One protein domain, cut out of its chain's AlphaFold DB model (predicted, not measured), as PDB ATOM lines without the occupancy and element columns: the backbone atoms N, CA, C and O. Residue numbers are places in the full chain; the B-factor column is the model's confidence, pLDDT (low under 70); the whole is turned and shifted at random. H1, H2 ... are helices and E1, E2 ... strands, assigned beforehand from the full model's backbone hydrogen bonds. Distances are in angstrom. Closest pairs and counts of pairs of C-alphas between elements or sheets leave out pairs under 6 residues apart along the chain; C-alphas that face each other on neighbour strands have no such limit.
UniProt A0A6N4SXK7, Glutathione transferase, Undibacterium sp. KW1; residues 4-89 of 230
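AT A GLANCE: This is residues 4 to 89 of the 230 residues of the protein "Glutathione transferase" of Undibacterium sp. KW1 (UniProt A0A6N4SXK7). A narrow ribbon of two parallel strands, E1 and E2, has helix H1 running back alongside it, nearer to E2, with short H2 at the turn between H1 and E2. Beyond the other end of the ribbon, long H3 leads away as an arm, and its residues 77 to 87 stick out with Met 88 and Met 89. The printed part has 86 residues, with three named helices and two named strands in the order E1, H1, H2, E2, H3, of mixed class. It is loose, with a radius of gyration of the C-alphas of 16.5 A, and flat, spanning 43 by 43 by 21 A.

IN THESE COORDINATES: E1, residues 4 to 9, begins at C-alpha 4 (161.494, 144.455, 178.360) and is 16.7 A long. H1, residues 15 to 32, measures 26.0 A, and H2 is residues 38 to 43. E2, residues 45 to 51, measures 19.4 A. H3, residues 65 to 87, measures 32.1 A and ends at C-alpha 87 (176.558, 122.328, 199.244).

HOW THE PARTS SIT: E1 and E2 are parallel at 19 degrees, with N 6 and O 47 at 2.9 A and N 49 and O 6 at 2.8 A. E1, H1, H2 and E2 form a strand-helix-strand unit, two parallel neighbour strands with helices between, and its crossover is right-handed. The closest C-alphas of H1 and E2, Leu 22 and Ile 46, are 6.6 A apart; E1 and H1 are near each other. H1 touches H2 with residues 26 to 30 alone, closest at the C-alphas of Val 30 and Lys 41, 6.0 A. H3 touches no helix and is only just apart from E1, at 8.4 A. Every O i to N i+4 pair is within hydrogen-bond range in H1 and H3; H2 has 0 of 2, but 3 of 3 O i to N i+3 pairs.

THE WHOLE: The C-alphas farthest apart, Gly 60 and Met 89, are 44.7 A from each other. The printed part has no cut. The link from E2 to H3, 13 residues, is long. The pLDDT is under 70 at residues 53 to 63 and 83 to 89.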
ATOM      1  N   VAL A   4     162.260 145.132 177.311       87.44
ATOM      2  CA  VAL A   4     161.494 144.455 178.360       87.44
ATOM      3  C   VAL A   4     161.506 145.299 179.619       87.44
ATOM      4  O   VAL A   4     162.561 145.606 180.173       87.44
ATOM      5  N   GLN A   5     160.314 145.633 180.100       89.50
ATOM      6  CA  GLN A   5     160.133 146.318 181.369       89.50
ATOM      7  C   GLN A   5     159.538 145.363 182.399       89.50
ATOM      8  O   GLN A   5     158.513 144.726 182.164       89.50
ATOM      9  N   ILE A   6     160.186 145.283 183.556       89.00
ATOM     10  CA  ILE A   6     159.773 144.448 184.677       89.00
ATOM     11  C   ILE A   6     159.458 145.376 185.835       89.00
ATOM     12  O   ILE A   6     160.346 146.045 186.360       89.00
ATOM     13  N   ASN A   7     158.198 145.393 186.252       87.50
ATOM     14  CA  ASN A   7     157.770 146.169 187.406       87.50
ATOM     15  C   ASN A   7     157.666 145.234 188.613       87.50
ATOM     16  O   ASN A   7     156.974 144.218 188.560       87.50
ATOM     17  N   THR A   8     158.364 145.564 189.695       86.31
ATOM     18  CA  THR A   8     158.327 144.800 190.947       86.31
ATOM     19  C   THR A   8     158.192 145.730 192.143       86.31
ATOM     20  O   THR A   8     158.513 146.915 192.084       86.31
ATOM     21  N   ILE A   9     157.726 145.185 193.261       84.44
ATOM     22  CA  ILE A   9     157.708 145.911 194.527       84.44
ATOM     23  C   ILE A   9     159.137 145.996 195.070       84.44
ATOM     24  O   ILE A   9     159.899 145.023 195.010       84.44
ATOM     25  N   LYS A  10     159.500 147.158 195.610       82.06
ATOM     26  CA  LYS A  10     160.804 147.401 196.230       82.06
ATOM     27  C   LYS A  10     161.101 146.373 197.328       82.06
ATOM     28  O   LYS A  10     160.262 146.081 198.176       82.06
ATOM     29  N   GLY A  11     162.304 145.802 197.297       81.38
ATOM     30  CA  GLY A  11     162.750 144.800 198.273       81.38
ATOM     31  C   GLY A  11     162.307 143.359 197.987       81.38
ATOM     32  O   GLY A  11     162.761 142.453 198.683       81.38
ATOM     33  N   MET A  12     161.493 143.106 196.949       83.50
ATOM     34  CA  MET A  12     161.121 141.740 196.531       83.50
ATOM     35  C   MET A  12     162.278 140.947 195.916       83.50
ATOM     36  O   MET A  12     162.297 139.713 195.992       83.50
ATOM     37  N   LEU A  13     163.231 141.639 195.294       85.06
ATOM     38  CA  LEU A  13     164.411 141.047 194.674       85.06
ATOM     39  C   LEU A  13     165.669 141.669 195.275       85.06
ATOM     40  O   LEU A  13     165.794 142.892 195.344       85.06
ATOM     41  N   ASN A  14     166.620 140.828 195.669       86.81
ATOM     42  CA  ASN A  14     167.953 141.292 196.041       86.81
ATOM     43  C   ASN A  14     168.820 141.559 194.792       86.81
ATOM     44  O   ASN A  14     168.451 141.208 193.669       86.81
ATOM     45  N   THR A  15     169.981 142.187 194.977       85.75
ATOM     46  CA  THR A  15     170.873 142.583 193.873       85.75
ATOM     47  C   THR A  15     171.323 141.396 193.010       85.75
ATOM     48  O   THR A  15     171.286 141.491 191.786       85.75
ATOM     49  N   GLU A  16     171.671 140.255 193.621       85.94
ATOM     50  CA  GLU A  16     172.070 139.030 192.900       85.94
ATOM     51  C   GLU A  16     170.904 138.479 192.059       85.94
ATOM     52  O   GLU A  16     171.075 138.096 190.903       85.94
ATOM     53  N   GLN A  17     169.691 138.474 192.620       85.56
ATOM     54  CA  GLN A  17     168.479 138.019 191.941       85.56
ATOM     55  C   GLN A  17     168.116 138.918 190.758       85.56
ATOM     56  O   GLN A  17     167.737 138.390 189.714       85.56
ATOM     57  N   LYS A  18     168.255 140.243 190.894       88.88
ATOM     58  CA  LYS A  18     168.037 141.192 189.790       88.88
ATOM     59  C   LYS A  18     169.003 140.920 188.644       88.88
ATOM     60  O   LYS A  18     168.552 140.717 187.523       88.88
ATOM     61  N   GLN A  19     170.300 140.824 188.937       87.62
ATOM     62  CA  GLN A  19     171.320 140.555 187.924       87.62
ATOM     63  C   GLN A  19     171.050 139.236 187.187       87.62
ATOM     64  O   GLN A  19     171.018 139.191 185.961       87.62
ATOM     65  N   ARG A  20     170.749 138.173 187.941       89.38
ATOM     66  CA  ARG A  20     170.431 136.859 187.373       89.38
ATOM     67  C   ARG A  20     169.155 136.868 186.528       89.38
ATOM     68  O   ARG A  20     169.056 136.114 185.563       89.38
ATOM     69  N   LEU A  21     168.158 137.664 186.912       90.38
ATOM     70  CA  LEU A  21     166.913 137.804 186.160       90.38
ATOM     71  C   LEU A  21     167.157 138.520 184.827       90.38
ATOM     72  O   LEU A  21     166.681 138.038 183.802       90.38
ATOM     73  N   LEU A  22     167.935 139.609 184.838       89.88
ATOM     74  CA  LEU A  22     168.347 140.329 183.628       89.88
ATOM     75  C   LEU A  22     169.073 139.394 182.653       89.88
ATOM     76  O   LEU A  22     168.715 139.331 181.481       89.88
ATOM     77  N   GLU A  23     170.045 138.624 183.148       89.38
ATOM     78  CA  GLU A  23     170.797 137.663 182.334       89.38
ATOM     79  C   GLU A  23     169.887 136.609 181.705       89.38
ATOM     80  O   GLU A  23     169.917 136.423 180.493       89.38
ATOM     81  N   LYS A  24     169.025 135.974 182.506       91.88
ATOM     82  CA  LYS A  24     168.131 134.916 182.020       91.88
ATOM     83  C   LYS A  24     167.120 135.399 180.987       91.88
ATOM     84  O   LYS A  24     166.800 134.656 180.066       91.88
ATOM     85  N   ILE A  25     166.587 136.605 181.156       90.69
ATOM     86  CA  ILE A  25     165.631 137.176 180.202       90.69
ATOM     87  C   ILE A  25     166.346 137.556 178.908       90.69
ATOM     88  O   ILE A  25     165.824 137.290 177.829       90.69
ATOM     89  N   ALA A  26     167.555 138.115 179.001       87.94
ATOM     90  CA  ALA A  26     168.366 138.393 177.823       87.94
ATOM     91  C   ALA A  26     168.693 137.104 177.054       87.94
ATOM     92  O   ALA A  26     168.559 137.078 175.834       87.94
ATOM     93  N   ASP A  27     169.059 136.031 177.759       89.50
ATOM     94  CA  ASP A  27     169.342 134.729 177.148       89.50
ATOM     95  C   ASP A  27     168.098 134.144 176.463       89.50
ATOM     96  O   ASP A  27     168.184 133.699 175.322       89.50
ATOM     97  N   ALA A  28     166.926 134.229 177.103       89.69
ATOM     98  CA  ALA A  28     165.666 133.773 176.512       89.69
ATOM     99  C   ALA A  28     165.300 134.546 175.231       89.69
ATOM    100  O   ALA A  28     164.824 133.957 174.264       89.69
ATOM    101  N   LEU A  29     165.545 135.859 175.189       87.88
ATOM    102  CA  LEU A  29     165.304 136.666 173.986       87.88
ATOM    103  C   LEU A  29     166.298 136.350 172.866       87.88
ATOM    104  O   LEU A  29     165.919 136.324 171.698       87.88
ATOM    105  N   VAL A  30     167.559 136.077 173.200       88.31
ATOM    106  CA  VAL A  30     168.553 135.617 172.219       88.31
ATOM    107  C   VAL A  30     168.161 134.263 171.634       88.31
ATOM    108  O   VAL A  30     168.303 134.057 170.432       88.31
ATOM    109  N   GLU A  31     167.654 133.353 172.463       89.56
ATOM    110  CA  GLU A  31     167.210 132.029 172.034       89.56
ATOM    111  C   GLU A  31     165.983 132.106 171.113       89.56
ATOM    112  O   GLU A  31     165.993 131.516 170.034       89.56
ATOM    113  N   ILE A  32     164.953 132.859 171.511       87.25
ATOM    114  CA  ILE A  32     163.658 132.894 170.814       87.25
ATOM    115  C   ILE A  32     163.675 133.861 169.622       87.25
ATOM    116  O   ILE A  32     163.285 133.484 168.520       87.25
ATOM    117  N   GLU A  33     164.103 135.109 169.826       82.00
ATOM    118  CA  GLU A  33     164.080 136.152 168.785       82.00
ATOM    119  C   GLU A  33     165.414 136.269 168.045       82.00
ATOM    120  O   GLU A  33     165.444 136.525 166.842       82.00
ATOM    121  N   GLY A  34     166.529 136.078 168.751       78.19
ATOM    122  CA  GLY A  34     167.876 136.206 168.192       78.19
ATOM    123  C   GLY A  34     168.360 134.988 167.399       78.19
ATOM    124  O   GLY A  34     169.486 135.016 166.897       78.19
ATOM    125  N   GLY A  35     167.570 133.909 167.319       81.81
ATOM    126  CA  GLY A  35     167.951 132.656 166.655       81.81
ATOM    127  C   GLY A  35     169.224 132.017 167.229       81.81
ATOM    128  O   GLY A  35     169.949 131.335 166.509       81.81
ATOM    129  N   GLY A  36     169.543 132.298 168.497       77.62
ATOM    130  CA  GLY A  36     170.770 131.860 169.163       77.62
ATOM    131  C   GLY A  36     172.012 132.715 168.878       77.62
ATOM    132  O   GLY A  36     173.094 132.358 169.341       77.62
ATOM    133  N   ASN A  37     171.904 133.837 168.152       84.06
ATOM    134  CA  ASN A  37     173.046 134.710 167.870       84.06
ATOM    135  C   ASN A  37     173.481 135.509 169.124       84.06
ATOM    136  O   ASN A  37     172.741 136.391 169.570       84.06
ATOM    137  N   PRO A  38     174.705 135.310 169.654       80.06
ATOM    138  CA  PRO A  38     175.177 135.998 170.860       80.06
ATOM    139  C   PRO A  38     175.280 137.522 170.714       80.06
ATOM    140  O   PRO A  38     175.131 138.252 171.694       80.06
ATOM    141  N   GLU A  39     175.512 138.021 169.497       84.88
ATOM    142  CA  GLU A  39     175.592 139.460 169.215       84.88
ATOM    143  C   GLU A  39     174.243 140.158 169.444       84.88
ATOM    144  O   GLU A  39     174.212 141.329 169.829       84.88
ATOM    145  N   PHE A  40     173.129 139.427 169.304       83.25
ATOM    146  CA  PHE A  40     171.781 139.952 169.530       83.25
ATOM    147  C   PHE A  40     171.586 140.434 170.970       83.25
ATOM    148  O   PHE A  40     170.885 141.422 171.192       83.25
ATOM    149  N   LYS A  41     172.290 139.829 171.942       81.62
ATOM    150  CA  LYS A  41     172.246 140.207 173.364       81.62
ATOM    151  C   LYS A  41     172.604 141.679 173.598       81.62
ATOM    152  O   LYS A  41     172.050 142.301 174.497       81.62
ATOM    153  N   LYS A  42     173.477 142.258 172.763       83.31
ATOM    154  CA  LYS A  42     173.886 143.676 172.834       83.31
ATOM    155  C   LYS A  42     172.763 144.646 172.443       83.31
ATOM    156  O   LYS A  42     172.850 145.832 172.741       83.31
ATOM    157  N   SER A  43     171.730 144.153 171.760       81.50
ATOM    158  CA  SER A  43     170.588 144.940 171.280       81.50
ATOM    159  C   SER A  43     169.348 144.842 172.178       81.50
ATOM    160  O   SER A  43     168.348 145.519 171.915       81.50
ATOM    161  N   VAL A  44     169.412 144.009 173.223       84.81
ATOM    162  CA  VAL A  44     168.331 143.771 174.179       84.81
ATOM    163  C   VAL A  44     168.422 144.788 175.312       84.81
ATOM    164  O   VAL A  44     169.441 144.883 175.995       84.81
ATOM    165  N   TRP A  45     167.333 145.512 175.551       85.88
ATOM    166  CA  TRP A  45     167.224 146.448 176.665       85.88
ATOM    167  C   TRP A  45     166.249 145.902 177.702       85.88
ATOM    168  O   TRP A  45     165.086 145.654 177.393       85.88
ATOM    169  N   ILE A  46     166.711 145.723 178.938       89.62
ATOM    170  CA  ILE A  46     165.873 145.240 180.040       89.62
ATOM    171  C   ILE A  46     165.953 146.245 181.178       89.62
ATOM    172  O   ILE A  46     167.042 146.589 181.636       89.62
ATOM    173  N   ASN A  47     164.795 146.703 181.637       89.75
ATOM    174  CA  ASN A  47     164.681 147.637 182.743       89.75
ATOM    175  C   ASN A  47     163.858 147.018 183.874       89.75
ATOM    176  O   ASN A  47     162.755 146.524 183.642       89.75
ATOM    177  N   ILE A  48     164.379 147.074 185.101       89.56
ATOM    178  CA  ILE A  48     163.649 146.672 186.305       89.56
ATOM    179  C   ILE A  48     163.276 147.942 187.060       89.56
ATOM    180  O   ILE A  48     164.144 148.608 187.621       89.56
ATOM    181  N   GLN A  49     161.984 148.256 187.094       86.81
ATOM    182  CA  GLN A  49     161.459 149.350 187.896       86.81
ATOM    183  C   GLN A  49     160.928 148.819 189.222       86.81
ATOM    184  O   GLN A  49     160.115 147.892 189.272       86.81
ATOM    185  N   GLU A  50     161.394 149.433 190.305       85.56
ATOM    186  CA  GLU A  50     160.907 149.157 191.647       85.56
ATOM    187  C   GLU A  50     159.983 150.275 192.104       85.56
ATOM    188  O   GLU A  50     160.358 151.447 192.093       85.56
ATOM    189  N   SER A  51     158.776 149.908 192.523       82.19
ATOM    190  CA  SER A  51     157.796 150.847 193.067       82.19
ATOM    191  C   SER A  51     157.454 150.497 194.509       82.19
ATOM    192  O   SER A  51     157.567 149.342 194.933       82.19
ATOM    193  N   GLU A  52     157.030 151.505 195.267       76.56
ATOM    194  CA  GLU A  52     156.464 151.298 196.599       76.56
ATOM    195  C   GLU A  52     155.139 150.521 196.490       76.56
ATOM    196  O   GLU A  52     154.419 150.594 195.488       76.56
ATOM    197  N   ALA A  53     154.809 149.754 197.530       68.81
ATOM    198  CA  ALA A  53     153.643 148.865 197.534       68.81
ATOM    199  C   ALA A  53     152.292 149.608 197.514       68.81
ATOM    200  O   ALA A  53     151.255 148.991 197.283       68.81
ATOM    201  N   GLU A  54     152.291 150.926 197.734       64.06
ATOM    202  CA  GLU A  54     151.090 151.762 197.874       64.06
ATOM    203  C   GLU A  54     150.187 151.755 196.630       64.06
ATOM    204  O   GLU A  54     148.965 151.845 196.756       64.06
ATOM    205  N   GLY A  55     150.773 151.592 195.439       62.25
ATOM    206  CA  GLY A  55     150.047 151.512 194.166       62.25
ATOM    207  C   GLY A  55     149.587 150.105 193.764       62.25
ATOM    208  O   GLY A  55     148.917 149.958 192.745       62.25
ATOM    209  N   TRP A  56     149.938 149.065 194.528       65.94
ATOM    210  CA  TRP A  56     149.689 147.668 194.162       65.94
ATOM    211  C   TRP A  56     148.548 147.072 194.994       65.94
ATOM    212  O   TRP A  56     148.556 147.116 196.225       65.94
ATOM    213  N   SER A  57     147.558 146.473 194.327       63.34
ATOM    214  CA  SER A  57     146.490 145.711 194.981       63.34
ATOM    215  C   SER A  57     146.352 144.346 194.327       63.34
ATOM    216  O   SER A  57     146.160 144.241 193.118       63.34
ATOM    217  N   MET A  58     146.427 143.293 195.136       58.16
ATOM    218  CA  MET A  58     146.043 141.947 194.725       58.16
ATOM    219  C   MET A  58     144.792 141.556 195.505       58.16
ATOM    220  O   MET A  58     144.870 141.307 196.703       58.16
ATOM    221  N   SER A  59     143.639 141.498 194.833       58.03
ATOM    222  CA  SER A  59     142.379 141.010 195.422       58.03
ATOM    223  C   SER A  59     142.007 141.703 196.752       58.03
ATOM    224  O   SER A  59     141.667 141.060 197.740       58.03
ATOM    225  N   GLY A  60     142.147 143.034 196.814       59.12
ATOM    226  CA  GLY A  60     141.822 143.832 198.007       59.12
ATOM    227  C   GLY A  60     142.896 143.846 199.102       59.12
ATOM    228  O   GLY A  60     142.822 144.669 200.012       59.12
ATOM    229  N   LEU A  61     143.935 143.015 199.000       59.91
ATOM    230  CA  LEU A  61     145.081 143.049 199.903       59.91
ATOM    231  C   LEU A  61     146.101 144.077 199.407       59.91
ATOM    232  O   LEU A  61     146.583 144.008 198.273       59.91
ATOM    233  N   ARG A  62     146.423 145.034 200.280       64.56
ATOM    234  CA  ARG A  62     147.575 145.930 200.142       64.56
ATOM    235  C   ARG A  62     148.689 145.377 201.025       64.56
ATOM    236  O   ARG A  62     148.629 145.578 202.240       64.56
ATOM    237  N   PRO A  63     149.646 144.619 200.468       66.00
ATOM    238  CA  PRO A  63     150.726 144.070 201.265       66.00
ATOM    239  C   PRO A  63     151.550 145.219 201.853       66.00
ATOM    240  O   PRO A  63     152.069 146.062 201.123       66.00
ATOM    241  N   SER A  64     151.647 145.269 203.180       74.56
ATOM    242  CA  SER A  64     152.484 146.263 203.849       74.56
ATOM    243  C   SER A  64     153.966 145.972 203.594       74.56
ATOM    244  O   SER A  64     154.362 144.832 203.327       74.56
ATOM    245  N   SER A  65     154.818 146.989 203.732       72.69
ATOM    246  CA  SER A  65     156.279 146.838 203.635       72.69
ATOM    247  C   SER A  65     156.822 145.748 204.573       72.69
ATOM    248  O   SER A  65     157.718 144.991 204.200       72.69
ATOM    249  N   GLN A  66     156.221 145.597 205.759       76.44
ATOM    250  CA  GLN A  66     156.554 144.537 206.715       76.44
ATOM    251  C   GLN A  66     156.181 143.138 206.206       76.44
ATOM    252  O   GLN A  66     156.973 142.208 206.348       76.44
ATOM    253  N   GLN A  67     155.009 142.971 205.588       77.00
ATOM    254  CA  GLN A  67     154.583 141.680 205.031       77.00
ATOM    255  C   GLN A  67     155.464 141.252 203.851       77.00
ATOM    256  O   GLN A  67     155.817 140.077 203.736       77.00
ATOM    257  N   ILE A  68     155.873 142.206 203.011       78.25
ATOM    258  CA  ILE A  68     156.806 141.963 201.902       78.25
ATOM    259  C   ILE A  68     158.159 141.499 202.441       78.25
ATOM    260  O   ILE A  68     158.680 140.487 201.976       78.25
ATOM    261  N   ALA A  69     158.689 142.175 203.465       79.69
ATOM    262  CA  ALA A  69     159.946 141.793 204.106       79.69
ATOM    263  C   ALA A  69     159.888 140.389 204.738       79.69
ATOM    264  O   ALA A  69     160.839 139.616 204.633       79.69
ATOM    265  N   GLN A  70     158.766 140.021 205.363       82.81
ATOM    266  CA  GLN A  70     158.573 138.675 205.917       82.81
ATOM    267  C   GLN A  70     158.534 137.606 204.821       82.81
ATOM    268  O   GLN A  70     159.158 136.550 204.954       82.81
ATOM    269  N   PHE A  71     157.831 137.879 203.721       81.44
ATOM    270  CA  PHE A  71     157.735 136.961 202.590       81.44
ATOM    271  C   PHE A  71     159.095 136.737 201.919       81.44
ATOM    272  O   PHE A  71     159.478 135.592 201.658       81.44
ATOM    273  N   THR A  72     159.847 137.811 201.668       83.62
ATOM    274  CA  THR A  72     161.174 137.730 201.048       83.62
ATOM    275  C   THR A  72     162.164 137.028 201.965       83.62
ATOM    276  O   THR A  72     162.845 136.112 201.507       83.62
ATOM    277  N   ALA A  73     162.161 137.332 203.266       82.62
ATOM    278  CA  ALA A  73     162.989 136.640 204.249       82.62
ATOM    279  C   ALA A  73     162.682 135.135 204.312       82.62
ATOM    280  O   ALA A  73     163.599 134.312 204.275       82.62
ATOM    281  N   ALA A  74     161.403 134.745 204.343       83.94
ATOM    282  CA  ALA A  74     161.005 133.338 204.366       83.94
ATOM    283  C   ALA A  74     161.393 132.595 203.074       83.94
ATOM    284  O   ALA A  74     161.862 131.451 203.121       83.94
ATOM    285  N   ARG A  75     161.220 133.233 201.909       85.44
ATOM    286  CA  ARG A  75     161.636 132.690 200.607       85.44
ATOM    287  C   ARG A  75     163.147 132.506 200.543       85.44
ATOM    288  O   ARG A  75     163.615 131.430 200.161       85.44
ATOM    289  N   ASP A  76     163.895 133.540 200.906       83.25
ATOM    290  CA  ASP A  76     165.349 133.552 200.815       83.25
ATOM    291  C   ASP A  76     165.944 132.541 201.806       83.25
ATOM    292  O   ASP A  76     166.808 131.756 201.416       83.25
ATOM    293  N   ALA A  77     165.386 132.413 203.017       81.94
ATOM    294  CA  ALA A  77     165.751 131.361 203.972       81.94
ATOM    295  C   ALA A  77     165.523 129.946 203.407       81.94
ATOM    296  O   ALA A  77     166.394 129.081 203.519       81.94
ATOM    297  N   ARG A  78     164.386 129.696 202.734       81.94
ATOM    298  CA  ARG A  78     164.118 128.408 202.060       81.94
ATOM    299  C   ARG A  78     165.104 128.134 200.922       81.94
ATOM    300  O   ARG A  78     165.594 127.010 200.793       81.94
ATOM    301  N   GLN A  79     165.418 129.136 200.100       75.94
ATOM    302  CA  GLN A  79     166.406 129.000 199.023       75.94
ATOM    303  C   GLN A  79     167.815 128.764 199.572       75.94
ATOM    304  O   GLN A  79     168.551 127.934 199.033       75.94
ATOM    305  N   GLN A  80     168.177 129.436 200.661       73.44
ATOM    306  CA  GLN A  80     169.465 129.286 201.321       73.44
ATOM    307  C   GLN A  80     169.589 127.915 201.994       73.44
ATOM    308  O   GLN A  80     170.634 127.283 201.873       73.44
ATOM    309  N   ALA A  81     168.518 127.389 202.596       72.31
ATOM    310  CA  ALA A  81     168.465 126.016 203.099       72.31
ATOM    311  C   ALA A  81     168.629 124.982 201.970       72.31
ATOM    312  O   ALA A  81     169.387 124.024 202.114       72.31
ATOM    313  N   LYS A  82     167.987 125.197 200.811       71.44
ATOM    314  CA  LYS A  82     168.137 124.328 199.629       71.44
ATOM    315  C   LYS A  82     169.554 124.387 199.041       71.44
ATOM    316  O   LYS A  82     170.120 123.340 198.733       71.44
ATOM    317  N   ARG A  83     170.152 125.582 198.940       65.56
ATOM    318  CA  ARG A  83     171.555 125.783 198.524       65.56
ATOM    319  C   ARG A  83     172.528 125.132 199.514       65.56
ATOM    320  O   ARG A  83     173.411 124.399 199.085       65.56
ATOM    321  N   ARG A  84     172.327 125.312 200.825       60.34
ATOM    322  CA  ARG A  84     173.113 124.645 201.878       60.34
ATOM    323  C   ARG A  84     173.020 123.127 201.771       60.34
ATOM    324  O   ARG A  84     174.046 122.468 201.804       60.34
ATOM    325  N   ARG A  85     171.827 122.568 201.552       57.62
ATOM    326  CA  ARG A  85     171.644 121.120 201.367       57.62
ATOM    327  C   ARG A  85     172.361 120.575 200.127       57.62
ATOM    328  O   ARG A  85     172.917 119.491 200.204       57.62
ATOM    329  N   GLY A  86     172.407 121.337 199.032       54.41
ATOM    330  CA  GLY A  86     173.210 120.996 197.849       54.41
ATOM    331  C   GLY A  86     174.723 121.127 198.071       54.41
ATOM    332  O   GLY A  86     175.488 120.316 197.569       54.41
ATOM    333  N   SER A  87     175.153 122.106 198.870       54.28
ATOM    334  CA  SER A  87     176.558 122.328 199.244       54.28
ATOM    335  C   SER A  87     177.074 121.369 200.326       54.28
ATOM    336  O   SER A  87     178.285 121.264 200.497       54.28
ATOM    337  N   MET A  88     176.188 120.696 201.069       51.91
ATOM    338  CA  MET A  88     176.551 119.722 202.109       51.91
ATOM    339  C   MET A  88     177.031 118.378 201.542       51.91
ATOM    340  O   MET A  88     177.595 117.591 202.292       51.91
ATOM    341  N   MET A  89     176.879 118.115 200.239       58.44
ATOM    342  CA  MET A  89     177.525 116.965 199.589       58.44
ATOM    343  C   MET A  89     178.951 117.309 199.145       58.44
ATOM    344  O   MET A  89     179.316 117.137 197.984       58.44
TER     345      MET A  89